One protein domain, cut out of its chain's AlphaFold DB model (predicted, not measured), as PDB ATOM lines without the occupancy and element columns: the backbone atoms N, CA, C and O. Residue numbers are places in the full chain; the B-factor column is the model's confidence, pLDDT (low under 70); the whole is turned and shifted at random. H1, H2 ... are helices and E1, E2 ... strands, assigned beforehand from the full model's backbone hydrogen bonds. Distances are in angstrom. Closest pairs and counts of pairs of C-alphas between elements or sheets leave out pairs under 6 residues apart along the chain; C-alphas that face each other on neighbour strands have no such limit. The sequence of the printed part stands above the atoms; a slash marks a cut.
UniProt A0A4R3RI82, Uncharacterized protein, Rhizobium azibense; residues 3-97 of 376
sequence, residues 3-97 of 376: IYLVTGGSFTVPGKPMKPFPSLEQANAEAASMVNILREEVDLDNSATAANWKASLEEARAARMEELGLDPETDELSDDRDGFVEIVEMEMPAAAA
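What this domain is: This is residues 3 to 97 of the 376 residues of an uncharacterized protein of Rhizobium azibense (UniProt A0A4R3RI82). A small three-stranded antiparallel sheet, E2 - E1 - E3, has the long helix H1 over one face, making two layers, a sheet and a helix; H2 packs on H1 by its first part and runs on past the sheet, while the tiny H3 lies at the opposite end of the long axis. The 95 printed residues hold, in order, E1 E2 H1 H2 E3 H3, a mixed class. The whole is elongated, 51 by 27 by 23 A, and only just compact, close to loose, with a radius of gyration of the C-alphas of 14.4 A.

How they stand to each other: Start at E1, residues 3 to 8, the inner strand. It forms a hairpin with E2, residues 18 to 21, where N 6 and O 19 are 2.9 A apart, within hydrogen-bond range. On its other side is E3, residues 85 to 91, antiparallel at 157 degrees, with N 5 and O 88 at 2.8 A. H1, residues 24 to 40, is on the sheet at a height over the sheet of 8.1 A, over E1 and along the strands, at 5 degrees to E1 on the local plane; the closest C-alphas of E1 and H1 are those of Val 6 and Ala 27, 6.1 A apart. H2, residues 53 to 68, touches H1 with residues 53 to 60 alone, closest at C-alphas Ala 32 and Trp 53, 4.9 A, at a shallow tilt of 21 degrees, the same way. H2 is only just not on the sheet, with 4 pairs of C-alphas within 10 A. E2, H1 H2, E3 form a split strand-helix-strand unit, two same-way strands with E1 between them, its crossover right-handed. H3, residues 94 to 97, is apart from H1 and H2. In H1 and H2 every O i to N i+4 pair is within hydrogen-bond range; H3 is too short for one.

Where its parts are: Find C-alpha 3 at (140.340, 180.471, 156.472), where E1 begins. H1 runs 24.3 A from C-alpha 24, H2 22.3 A and E3 19.9 A. H3 ends at C-alpha 97, (142.822, 174.910, 165.905).

The domain as a whole: The farthest C-alphas, Gly 69 and Ala 95, are 50.8 A apart. The printed part has no cut. The links H1 to H2 and H2 to E3 are long. Look for pLDDT under 70 at residues 13 to 14, 75 to 81 and 94 to 97.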
ATOM      1  N   ILE A   3     139.374 179.435 156.838       94.62
ATOM      2  CA  ILE A   3     140.340 180.471 156.472       94.62
ATOM      3  C   ILE A   3     140.102 180.848 155.011       94.62
ATOM      4  O   ILE A   3     139.702 180.008 154.205       94.62
ATOM      5  N   TYR A   4     140.334 182.109 154.683       95.69
ATOM      6  CA  TYR A   4     140.170 182.654 153.342       95.69
ATOM      7  C   TYR A   4     141.540 183.049 152.820       95.69
ATOM      8  O   TYR A   4     142.224 183.864 153.432       95.69
ATOM      9  N   LEU A   5     141.962 182.445 151.719       93.56
ATOM     10  CA  LEU A   5     143.252 182.704 151.102       93.56
ATOM     11  C   LEU A   5     143.055 183.667 149.940       93.56
ATOM     12  O   LEU A   5     142.398 183.308 148.967       93.56
ATOM     13  N   VAL A   6     143.610 184.870 150.041       93.81
ATOM     14  CA  VAL A   6     143.611 185.826 148.929       93.81
ATOM     15  C   VAL A   6     144.879 185.602 148.124       93.81
ATOM     16  O   VAL A   6     145.983 185.682 148.672       93.81
ATOM     17  N   THR A   7     144.718 185.290 146.844       92.38
ATOM     18  CA  THR A   7     145.806 185.174 145.874       92.38
ATOM     19  C   THR A   7     145.614 186.211 144.784       92.38
ATOM     20  O   THR A   7     144.489 186.480 144.372       92.38
ATOM     21  N   GLY A   8     146.705 186.791 144.297       89.38
ATOM     22  CA  GLY A   8     146.647 187.649 143.119       89.38
ATOM     23  C   GLY A   8     147.910 187.582 142.278       89.38
ATOM     24  O   GLY A   8     148.889 186.980 142.705       89.38
ATOM     25  N   GLY A   9     147.880 188.170 141.086       86.12
ATOM     26  CA  GLY A   9     149.038 188.372 140.211       86.12
ATOM     27  C   GLY A   9     149.009 189.781 139.623       86.12
ATOM     28  O   GLY A   9     147.936 190.235 139.236       86.12
ATOM     29  N   SER A  10     150.155 190.467 139.592       82.75
ATOM     30  CA  SER A  10     150.342 191.777 138.926       82.75
ATOM     31  C   SER A  10     150.544 191.582 137.418       82.75
ATOM     32  O   SER A  10     150.919 190.486 137.006       82.75
ATOM     33  N   PHE A  11     150.304 192.610 136.591       75.38
ATOM     34  CA  PHE A  11     150.637 192.552 135.160       75.38
ATOM     35  C   PHE A  11     152.136 192.739 134.894       75.38
ATOM     36  O   PHE A  11     152.612 192.461 133.795       75.38
ATOM     37  N   THR A  12     152.883 193.279 135.861       74.69
ATOM     38  CA  THR A  12     154.270 193.729 135.665       74.69
ATOM     39  C   THR A  12     155.268 193.030 136.582       74.69
ATOM     40  O   THR A  12     156.430 192.856 136.207       74.69
ATOM     41  N   VAL A  13     154.833 192.594 137.767       68.31
ATOM     42  CA  VAL A  13     155.695 191.945 138.758       68.31
ATOM     43  C   VAL A  13     155.390 190.446 138.826       68.31
ATOM     44  O   VAL A  13     154.321 190.058 139.304       68.31
ATOM     45  N   PRO A  14     156.332 189.571 138.421       63.88
ATOM     46  CA  PRO A  14     156.135 188.134 138.517       63.88
ATOM     47  C   PRO A  14     156.084 187.696 139.986       63.88
ATOM     48  O   PRO A  14     157.052 187.830 140.733       63.88
ATOM     49  N   GLY A  15     154.952 187.133 140.401       70.19
ATOM     50  CA  GLY A  15     154.753 186.622 141.753       70.19
ATOM     51  C   GLY A  15     153.275 186.444 142.083       70.19
ATOM     52  O   GLY A  15     152.423 187.128 141.528       70.19
ATOM     53  N   LYS A  16     152.970 185.504 142.984       74.56
ATOM     54  CA  LYS A  16     151.611 185.289 143.497       74.56
ATOM     55  C   LYS A  16     151.576 185.601 144.993       74.56
ATOM     56  O   LYS A  16     151.797 184.674 145.777       74.56
ATOM     57  N   PRO A  17     151.373 186.864 145.422       78.31
ATOM     58  CA  PRO A  17     151.140 187.145 146.832       78.31
ATOM     59  C   PRO A  17     149.971 186.296 147.332       78.31
ATOM     60  O   PRO A  17     148.923 186.220 146.694       78.31
ATOM     61  N   MET A  18     150.185 185.631 148.463       88.81
ATOM     62  CA  MET A  18     149.218 184.741 149.087       88.81
ATOM     63  C   MET A  18     149.093 185.138 150.555       88.81
ATOM     64  O   MET A  18     150.066 185.051 151.303       88.81
ATOM     65  N   LYS A  19     147.908 185.599 150.968       91.38
ATOM     66  CA  LYS A  19     147.654 186.052 152.343       91.38
ATOM     67  C   LYS A  19     146.426 185.349 152.939       91.38
ATOM     68  O   LYS A  19     145.361 185.382 152.317       91.38
ATOM     69  N   PRO A  20     146.548 184.693 154.109       94.50
ATOM     70  CA  PRO A  20     145.420 184.064 154.787       94.50
ATOM     71  C   PRO A  20     144.674 185.058 155.689       94.50
ATOM     72  O   PRO A  20     145.288 185.843 156.407       94.50
ATOM     73  N   PHE A  21     143.346 184.959 155.717       94.81
ATOM     74  CA  PHE A  21     142.469 185.776 156.555       94.81
ATOM     75  C   PHE A  21     141.463 184.912 157.330       94.81
ATOM     76  O   PHE A  21     140.934 183.936 156.791       94.81
ATOM     77  N   PRO A  22     141.146 185.268 158.588       94.31
ATOM     78  CA  PRO A  22     140.175 184.545 159.409       94.31
ATOM     79  C   PRO A  22     138.710 184.822 159.029       94.31
ATOM     80  O   PRO A  22     137.817 184.137 159.523       94.31
ATOM     81  N   SER A  23     138.435 185.822 158.184       96.62
ATOM     82  CA  SER A  23     137.075 186.192 157.779       96.62
ATOM     83  C   SER A  23     136.997 186.612 156.312       96.62
ATOM     84  O   SER A  23     137.949 187.156 155.753       96.62
ATOM     85  N   LEU A  24     135.829 186.387 155.703       96.00
ATOM     86  CA  LEU A  24     135.563 186.767 154.316       96.00
ATOM     87  C   LEU A  24     135.573 188.291 154.126       96.00
ATOM     88  O   LEU A  24     135.960 188.777 153.071       96.00
ATOM     89  N   GLU A  25     135.171 189.054 155.144       96.88
ATOM     90  CA  GLU A  25     135.187 190.520 155.114       96.88
ATOM     91  C   GLU A  25     136.614 191.065 154.960       96.88
ATOM     92  O   GLU A  25     136.870 191.871 154.067       96.88
ATOM     93  N   GLN A  26     137.559 190.553 155.755       95.38
ATOM     94  CA  GLN A  26     138.973 190.920 155.641       95.38
ATOM     95  C   GLN A  26     139.583 190.452 154.317       95.38
ATOM     96  O   GLN A  26     140.316 191.207 153.683       95.38
ATOM     97  N   ALA A  27     139.229 189.248 153.858       96.31
ATOM     98  CA  ALA A  27     139.670 188.749 152.559       96.31
ATOM     99  C   ALA A  27     139.175 189.636 151.398       96.31
ATOM    100  O   ALA A  27     139.930 189.912 150.471       96.31
ATOM    101  N   ASN A  28     137.935 190.134 151.460       96.38
ATOM    102  CA  ASN A  28     137.402 191.070 150.465       96.38
ATOM    103  C   ASN A  28     138.091 192.441 150.510       96.38
ATOM    104  O   ASN A  28     138.281 193.053 149.462       96.38
ATOM    105  N   ALA A  29     138.457 192.935 151.698       96.06
ATOM    106  CA  ALA A  29     139.205 194.185 151.833       96.06
ATOM    107  C   ALA A  29     140.613 194.073 151.223       96.06
ATOM    108  O   ALA A  29     141.027 194.957 150.474       96.06
ATOM    109  N   GLU A  30     141.312 192.961 151.465       96.19
ATOM    110  CA  GLU A  30     142.611 192.700 150.836       96.19
ATOM    111  C   GLU A  30     142.481 192.524 149.319       96.19
ATOM    112  O   GLU A  30     143.265 193.101 148.569       96.19
ATOM    113  N   ALA A  31     141.475 191.780 148.847       95.62
ATOM    114  CA  ALA A  31     141.226 191.622 147.417       95.62
ATOM    115  C   ALA A  31     140.990 192.980 146.735       95.62
ATOM    116  O   ALA A  31     141.565 193.244 145.683       95.62
ATOM    117  N   ALA A  32     140.226 193.882 147.362       96.56
ATOM    118  CA  ALA A  32     140.056 195.251 146.878       96.56
ATOM    119  C   ALA A  32     141.386 196.022 146.816       96.56
ATOM    120  O   ALA A  32     141.643 196.708 145.829       96.56
ATOM    121  N   SER A  33     142.254 195.869 147.823       95.00
ATOM    122  CA  SER A  33     143.593 196.470 147.815       95.00
ATOM    123  C   SER A  33     144.459 195.947 146.666       95.00
ATOM    124  O   SER A  33     145.125 196.740 146.010       95.00
ATOM    125  N   MET A  34     144.439 194.639 146.388       94.12
ATOM    126  CA  MET A  34     145.173 194.063 145.255       94.12
ATOM    127  C   MET A  34     144.619 194.548 143.911       94.12
ATOM    128  O   MET A  34     145.387 194.883 143.015       94.12
ATOM    129  N   VAL A  35     143.292 194.648 143.778       95.06
ATOM    130  CA  VAL A  35     142.656 195.204 142.574       95.06
ATOM    131  C   VAL A  35     143.036 196.670 142.366       95.06
ATOM    132  O   VAL A  35     143.229 197.077 141.229       95.06
ATOM    133  N   ASN A  36     143.194 197.463 143.429       95.06
ATOM    134  CA  ASN A  36     143.639 198.854 143.300       95.06
ATOM    135  C   ASN A  36     145.038 198.978 142.689       95.06
ATOM    136  O   ASN A  36     145.243 199.873 141.881       95.06
ATOM    137  N   ILE A  37     145.948 198.046 142.990       92.75
ATOM    138  CA  ILE A  37     147.272 197.989 142.349       92.75
ATOM    139  C   ILE A  37     147.118 197.725 140.845       92.75
ATOM    140  O   ILE A  37     147.701 198.427 140.029       92.75
ATOM    141  N   LEU A  38     146.276 196.759 140.464       92.88
ATOM    142  CA  LEU A  38     146.022 196.455 139.049       92.88
ATOM    143  C   LEU A  38     145.395 197.631 138.301       92.88
ATOM    144  O   LEU A  38     145.684 197.828 137.130       92.88
ATOM    145  N   ARG A  39     144.528 198.393 138.968       95.06
ATOM    146  CA  ARG A  39     143.865 199.575 138.403       95.06
ATOM    147  C   ARG A  39     144.817 200.746 138.223       95.06
ATOM    148  O   ARG A  39     144.690 201.460 137.238       95.06
ATOM    149  N   GLU A  40     145.756 200.915 139.146       94.62
ATOM    150  CA  GLU A  40     146.836 201.893 139.027       94.62
ATOM    151  C   GLU A  40     147.748 201.568 137.835       94.62
ATOM    152  O   GLU A  40     148.110 202.468 137.091       94.62
ATOM    153  N   GLU A  41     148.040 200.285 137.578       93.62
ATOM    154  CA  GLU A  41     148.839 199.857 136.416       93.62
ATOM    155  C   GLU A  41     148.183 200.174 135.052       93.62
ATOM    156  O   GLU A  41     148.890 200.200 134.047       93.62
ATOM    157  N   VAL A  42     146.866 200.420 135.008       94.94
ATOM    158  CA  VAL A  42     146.097 200.755 133.789       94.94
ATOM    159  C   VAL A  42     145.407 202.127 133.863       94.94
ATOM    160  O   VAL A  42     144.431 202.366 133.153       94.94
ATOM    161  N   ASP A  43     145.879 203.021 134.738       96.12
ATOM    162  CA  ASP A  43     145.398 204.406 134.878       96.12
ATOM    163  C   ASP A  43     143.868 204.552 135.105       96.12
ATOM    164  O   ASP A  43     143.215 205.448 134.565       96.12
ATOM    165  N   LEU A  44     143.259 203.681 135.926       95.75
ATOM    166  CA  LEU A  44     141.835 203.767 136.296       95.75
ATOM    167  C   LEU A  44     141.612 204.513 137.629       95.75
ATOM    168  O   LEU A  44     141.904 203.993 138.705       95.75
ATOM    169  N   ASP A  45     140.963 205.682 137.570       91.75
ATOM    170  CA  ASP A  45     140.815 206.624 138.702       91.75
ATOM    171  C   ASP A  45     139.941 206.145 139.882       91.75
ATOM    172  O   ASP A  45     140.074 206.625 141.011       91.75
ATOM    173  N   ASN A  46     138.993 205.231 139.654       90.25
ATOM    174  CA  ASN A  46     138.060 204.803 140.704       90.25
ATOM    175  C   ASN A  46     138.651 203.659 141.528       90.25
ATOM    176  O   ASN A  46     138.882 202.592 140.974       90.25
ATOM    177  N   SER A  47     138.812 203.806 142.843       95.25
ATOM    178  CA  SER A  47     139.280 202.701 143.691       95.25
ATOM    179  C   SER A  47     138.211 201.613 143.892       95.25
ATOM    180  O   SER A  47     137.036 201.889 144.151       95.25
ATOM    181  N   ALA A  48     138.636 200.356 143.831       96.00
ATOM    182  CA  ALA A  48     137.895 199.193 144.279       96.00
ATOM    183  C   ALA A  48     137.668 199.225 145.800       96.00
ATOM    184  O   ALA A  48     138.510 199.647 146.594       96.00
ATOM    185  N   THR A  49     136.513 198.707 146.199       97.56
ATOM    186  CA  THR A  49     136.050 198.520 147.575       97.56
ATOM    187  C   THR A  49     135.777 197.038 147.826       97.56
ATOM    188  O   THR A  49     135.578 196.259 146.892       97.56
ATOM    189  N   ALA A  50     135.666 196.643 149.097       96.50
ATOM    190  CA  ALA A  50     135.343 195.263 149.471       96.50
ATOM    191  C   ALA A  50     134.030 194.740 148.841       96.50
ATOM    192  O   ALA A  50     133.878 193.535 148.659       96.50
ATOM    193  N   ALA A  51     133.092 195.626 148.486       96.62
ATOM    194  CA  ALA A  51     131.805 195.252 147.900       96.62
ATOM    195  C   ALA A  51     131.830 195.098 146.368       96.62
ATOM    196  O   ALA A  51     130.979 194.396 145.824       96.62
ATOM    197  N   ASN A  52     132.767 195.745 145.665       97.00
ATOM    198  CA  ASN A  52     132.778 195.807 144.197       97.00
ATOM    199  C   ASN A  52     134.089 195.336 143.547       97.00
ATOM    200  O   ASN A  52     134.189 195.397 142.323       97.00
ATOM    201  N   TRP A  53     135.059 194.826 144.316       96.62
ATOM    202  CA  TRP A  53     136.383 194.461 143.793       96.62
ATOM    203  C   TRP A  53     136.340 193.506 142.593       96.62
ATOM    204  O   TRP A  53     137.167 193.636 141.702       96.62
ATOM    205  N   LYS A  54     135.353 192.601 142.513       96.00
ATOM    206  CA  LYS A  54     135.189 191.691 141.363       96.00
ATOM    207  C   LYS A  54     134.857 192.428 140.064       96.00
ATOM    208  O   LYS A  54     135.496 192.185 139.052       96.00
ATOM    209  N   ALA A  55     133.903 193.357 140.110       96.00
ATOM    210  CA  ALA A  55     133.555 194.175 138.949       96.00
ATOM    211  C   ALA A  55     134.717 195.112 138.571       96.00
ATOM    212  O   ALA A  55     135.032 195.282 137.399       96.00
ATOM    213  N   SER A  56     135.406 195.670 139.571       95.88
ATOM    214  CA  SER A  56     136.585 196.513 139.354       95.88
ATOM    215  C   SER A  56     137.792 195.746 138.794       95.88
ATOM    216  O   SER A  56     138.608 196.346 138.097       95.88
ATOM    217  N   LEU A  57     137.906 194.445 139.083       94.62
ATOM    218  CA  LEU A  57     138.908 193.549 138.503       94.62
ATOM    219  C   LEU A  57     138.622 193.287 137.019       94.62
ATOM    220  O   LEU A  57     139.539 193.350 136.208       94.62
ATOM    221  N   GLU A  58     137.366 193.010 136.659       92.94
ATOM    222  CA  GLU A  58     136.954 192.837 135.257       92.94
ATOM    223  C   GLU A  58     137.212 194.108 134.435       92.94
ATOM    224  O   GLU A  58     137.737 194.024 133.328       92.94
ATOM    225  N   GLU A  59     136.931 195.284 135.004       94.69
ATOM    226  CA  GLU A  59     137.233 196.577 134.377       94.69
ATOM    227  C   GLU A  59     138.743 196.777 134.159       94.69
ATOM    228  O   GLU A  59     139.156 197.136 133.060       94.69
ATOM    229  N   ALA A  60     139.577 196.484 135.167       93.50
ATOM    230  CA  ALA A  60     141.036 196.566 135.036       93.50
ATOM    231  C   ALA A  60     141.581 195.615 133.960       93.50
ATOM    232  O   ALA A  60     142.453 195.989 133.178       93.50
ATOM    233  N   ARG A  61     141.041 194.394 133.879       91.50
ATOM    234  CA  ARG A  61     141.408 193.423 132.838       91.50
ATOM    235  C   ARG A  61     141.009 193.896 131.446       91.50
ATOM    236  O   ARG A  61     141.803 193.772 130.522       91.50
ATOM    237  N   ALA A  62     139.807 194.449 131.300       91.56
ATOM    238  CA  ALA A  62     139.342 194.996 130.030       91.56
ATOM    239  C   ALA A  62     140.232 196.155 129.555       91.56
ATOM    240  O   ALA A  62     140.669 196.147 128.407       91.56
ATOM    241  N   ALA A  63     140.573 197.085 130.455       93.12
ATOM    242  CA  ALA A  63     141.489 198.187 130.158       93.12
ATOM    243  C   ALA A  63     142.879 197.679 129.739       93.12
ATOM    244  O   ALA A  63     143.446 198.162 128.761       93.12
ATOM    245  N   ARG A  64     143.400 196.642 130.410       92.31
ATOM    246  CA  ARG A  64     144.686 196.034 130.043       92.31
ATOM    247  C   ARG A  64     144.658 195.373 128.663       92.31
ATOM    248  O   ARG A  64     145.625 195.489 127.914       92.31
ATOM    249  N   MET A  65     143.575 194.674 128.318       90.00
ATOM    250  CA  MET A  65     143.419 194.073 126.986       90.00
ATOM    251  C   MET A  65     143.371 195.140 125.894       90.00
ATOM    252  O   MET A  65     144.023 194.979 124.864       90.00
ATOM    253  N   GLU A  66     142.661 196.245 126.140       92.62
ATOM    254  CA  GLU A  66     142.613 197.389 125.225       92.62
ATOM    255  C   GLU A  66     144.005 198.010 125.022       92.62
ATOM    256  O   GLU A  66     144.413 198.228 123.882       92.62
ATOM    257  N   GLU A  67     144.768 198.217 126.102       92.50
ATOM    258  CA  GLU A  67     146.142 198.740 126.053       92.50
ATOM    259  C   GLU A  67     147.082 197.841 125.227       92.50
ATOM    260  O   GLU A  67     147.913 198.333 124.460       92.50
ATOM    261  N   LEU A  68     146.931 196.518 125.349       89.44
ATOM    262  CA  LEU A  68     147.736 195.529 124.624       89.44
ATOM    263  C   LEU A  68     147.228 195.244 123.199       89.44
ATOM    264  O   LEU A  68     147.904 194.544 122.444       89.44
ATOM    265  N   GLY A  69     146.062 195.774 122.814       91.69
ATOM    266  CA  GLY A  69     145.420 195.471 121.533       91.69
ATOM    267  C   GLY A  69     144.988 194.006 121.400       91.69
ATOM    268  O   GLY A  69     144.963 193.481 120.285       91.69
ATOM    269  N   LEU A  70     144.691 193.347 122.523       87.69
ATOM    270  CA  LEU A  70     144.212 191.968 122.574       87.69
ATOM    271  C   LEU A  70     142.688 191.928 122.430       87.69
ATOM    272  O   LEU A  70     141.979 192.816 122.906       87.69
ATOM    273  N   ASP A  71     142.187 190.892 121.761       84.25
ATOM    274  CA  ASP A  71     140.752 190.675 121.610       84.25
ATOM    275  C   ASP A  71     140.167 190.158 122.940       84.25
ATOM    276  O   ASP A  71     140.612 189.122 123.438       84.25
ATOM    277  N   PRO A  72     139.172 190.839 123.538       74.75
ATOM    278  CA  PRO A  72     138.538 190.372 124.767       74.75
ATOM    279  C   PRO A  72     137.836 189.013 124.623       74.75
ATOM    280  O   PRO A  72     137.570 188.370 125.637       74.75
ATOM    281  N   GLU A  73     137.526 188.558 123.403       79.19
ATOM    282  CA  GLU A  73     136.901 187.250 123.173       79.19
ATOM    283  C   GLU A  73     137.896 186.080 123.177       79.19
ATOM    284  O   GLU A  73     137.474 184.937 123.363       79.19
ATOM    285  N   THR A  74     139.200 186.321 122.983       72.56
ATOM    286  CA  THR A  74     140.187 185.232 122.865       72.56
ATOM    287  C   THR A  74     140.751 184.748 124.200       72.56
ATOM    288  O   THR A  74     141.502 183.776 124.202       72.56
ATOM    289  N   ASP A  75     140.355 185.365 125.323       64.94
ATOM    290  CA  ASP A  75     140.734 185.014 126.707       64.94
ATOM    291  C   ASP A  75     142.229 184.663 126.873       64.94
ATOM    292  O   ASP A  75     142.606 183.806 127.673       64.94
ATOM    293  N   GLU A  76     143.113 185.321 126.112       65.94
ATOM    294  CA  GLU A  76     144.559 185.034 126.114       65.94
ATOM    295  C   GLU A  76     145.235 185.436 127.438       65.94
ATOM    296  O   GLU A  76     146.338 184.985 127.736       65.94
ATOM    297  N   LEU A  77     144.553 186.225 128.277       63.59
ATOM    298  CA  LEU A  77     144.980 186.532 129.645       63.59
ATOM    299  C   LEU A  77     144.688 185.401 130.649       63.59
ATOM    300  O   LEU A  77     145.167 185.459 131.783       63.59
ATOM    301  N   SER A  78     143.898 184.385 130.280       61.88
ATOM    302  CA  SER A  78     143.521 183.300 131.202       61.88
ATOM    303  C   SER A  78     144.621 182.264 131.424       61.88
ATOM    304  O   SER A  78     144.720 181.717 132.527       61.88
ATOM    305  N   ASP A  79     145.464 182.015 130.420       61.44
ATOM    306  CA  ASP A  79     146.433 180.918 130.468       61.44
ATOM    307  C   ASP A  79     147.711 181.282 131.248       61.44
ATOM    308  O   ASP A  79     148.306 180.415 131.896       61.44
ATOM    309  N   ASP A  80     148.065 182.571 131.327       59.62
ATOM    310  CA  ASP A  80     149.316 183.035 131.935       59.62
ATOM    311  C   ASP A  80     149.112 184.141 132.985       59.62
ATOM    312  O   ASP A  80     149.541 185.266 132.808       59.62
ATOM    313  N   ARG A  81     148.512 183.785 134.132       60.28
ATOM    314  CA  ARG A  81     148.800 184.309 135.500       60.28
ATOM    315  C   ARG A  81     148.812 185.831 135.762       60.28
ATOM    316  O   ARG A  81     149.073 186.195 136.912       60.28
ATOM    317  N   ASP A  82     148.467 186.678 134.809       71.81
ATOM    318  CA  ASP A  82     148.605 188.126 134.929       71.81
ATOM    319  C   ASP A  82     147.251 188.772 135.262       71.81
ATOM    320  O   ASP A  82     146.213 188.479 134.665       71.81
ATOM    321  N   GLY A  83     147.235 189.627 136.289       80.62
ATOM    322  CA  GLY A  83     146.051 190.398 136.678       80.62
ATOM    323  C   GLY A  83     144.869 189.583 137.200       80.62
ATOM    324  O   GLY A  83     143.720 189.894 136.883       80.62
ATOM    325  N   PHE A  84     145.092 188.514 137.968       86.50
ATOM    326  CA  PHE A  84     144.014 187.820 138.684       86.50
ATOM    327  C   PHE A  84     144.004 188.180 140.165       86.50
ATOM    328  O   PHE A  84     145.047 188.469 140.739       86.50
ATOM    329  N   VAL A  85     142.820 188.148 140.777       87.94
ATOM    330  CA  VAL A  85     142.633 188.184 142.230       87.94
ATOM    331  C   VAL A  85     141.540 187.171 142.563       87.94
ATOM    332  O   VAL A  85     140.443 187.235 142.010       87.94
ATOM    333  N   GLU A  86     141.834 186.215 143.437       93.06
ATOM    334  CA  GLU A  86     140.919 185.147 143.836       93.06
ATOM    335  C   GLU A  86     140.916 184.977 145.360       93.06
ATOM    336  O   GLU A  86     141.918 185.199 146.037       93.06
ATOM    337  N   ILE A  87     139.764 184.576 145.904       94.25
ATOM    338  CA  ILE A  87     139.615 184.192 147.308       94.25
ATOM    339  C   ILE A  87     139.263 182.708 147.357       94.25
ATOM    340  O   ILE A  87     138.182 182.317 146.916       94.25
ATOM    341  N   VAL A  88     140.143 181.897 147.938       95.38
ATOM    342  CA  VAL A  88     139.921 180.461 148.143       95.38
ATOM    343  C   VAL A  88     139.513 180.214 149.591       95.38
ATOM    344  O   VAL A  88     140.257 180.520 150.523       95.38
ATOM    345  N   GLU A  89     138.324 179.653 149.797       95.88
ATOM    346  CA  GLU A  89     137.888 179.193 151.117       95.88
ATOM    347  C   GLU A  89     138.522 177.829 151.418       95.88
ATOM    348  O   GLU A  89     138.353 176.873 150.663       95.88
ATOM    349  N   MET A  90     139.241 177.730 152.535       93.62
ATOM    350  CA  MET A  90     139.832 176.479 153.005       93.62
ATOM    351  C   MET A  90     139.283 176.104 154.381       93.62
ATOM    352  O   MET A  90     139.243 176.918 155.310       93.62
ATOM    353  N   GLU A  91     138.909 174.837 154.544       92.19
ATOM    354  CA  GLU A  91     138.594 174.281 155.856       92.19
ATOM    355  C   GLU A  91     139.871 173.781 156.533       92.19
ATOM    356  O   GLU A  91     140.508 172.828 156.083       92.19
ATOM    357  N   MET A  92     140.247 174.404 157.652       81.38
ATOM    358  CA  MET A  92     141.331 173.887 158.480       81.38
ATOM    359  C   MET A  92     140.846 172.711 159.334       81.38
ATOM    360  O   MET A  92     139.845 172.864 160.060       81.38
ATOM    361  N   PRO A  93     141.567 171.568 159.320       74.19
ATOM    362  CA  PRO A  93     141.239 170.424 160.155       74.19
ATOM    363  C   PRO A  93     141.303 170.824 161.632       74.19
ATOM    364  O   PRO A  93     142.239 171.487 162.077       74.19
ATOM    365  N   ALA A  94     140.299 170.404 162.406       60.56
ATOM    366  CA  ALA A  94     140.103 170.802 163.805       60.56
ATOM    367  C   ALA A  94     141.318 170.534 164.721       60.56
ATOM    368  O   ALA A  94     141.465 171.191 165.748       60.56
ATOM    369  N   ALA A  95     142.218 169.627 164.326       53.53
ATOM    370  CA  ALA A  95     143.460 169.330 165.037       53.53
ATOM    371  C   ALA A  95     144.465 170.504 165.059       53.53
ATOM    372  O   ALA A  95     145.240 170.607 166.004       53.53
ATOM    373  N   ALA A  96     144.425 171.420 164.082       50.72
ATOM    374  CA  ALA A  96     145.298 172.600 164.045       50.72
ATOM    375  C   ALA A  96     144.771 173.773 164.901       50.72
ATOM    376  O   ALA A  96     145.529 174.652 165.297       50.72
ATOM    377  N   ALA A  97     143.475 173.782 165.234       46.34
ATOM    378  CA  ALA A  97     142.822 174.910 165.905       46.34
ATOM    379  C   ALA A  97     143.069 174.971 167.426       46.34
ATOM    380  O   ALA A  97     142.775 175.982 168.054       46.34
TER     381      ALA A  97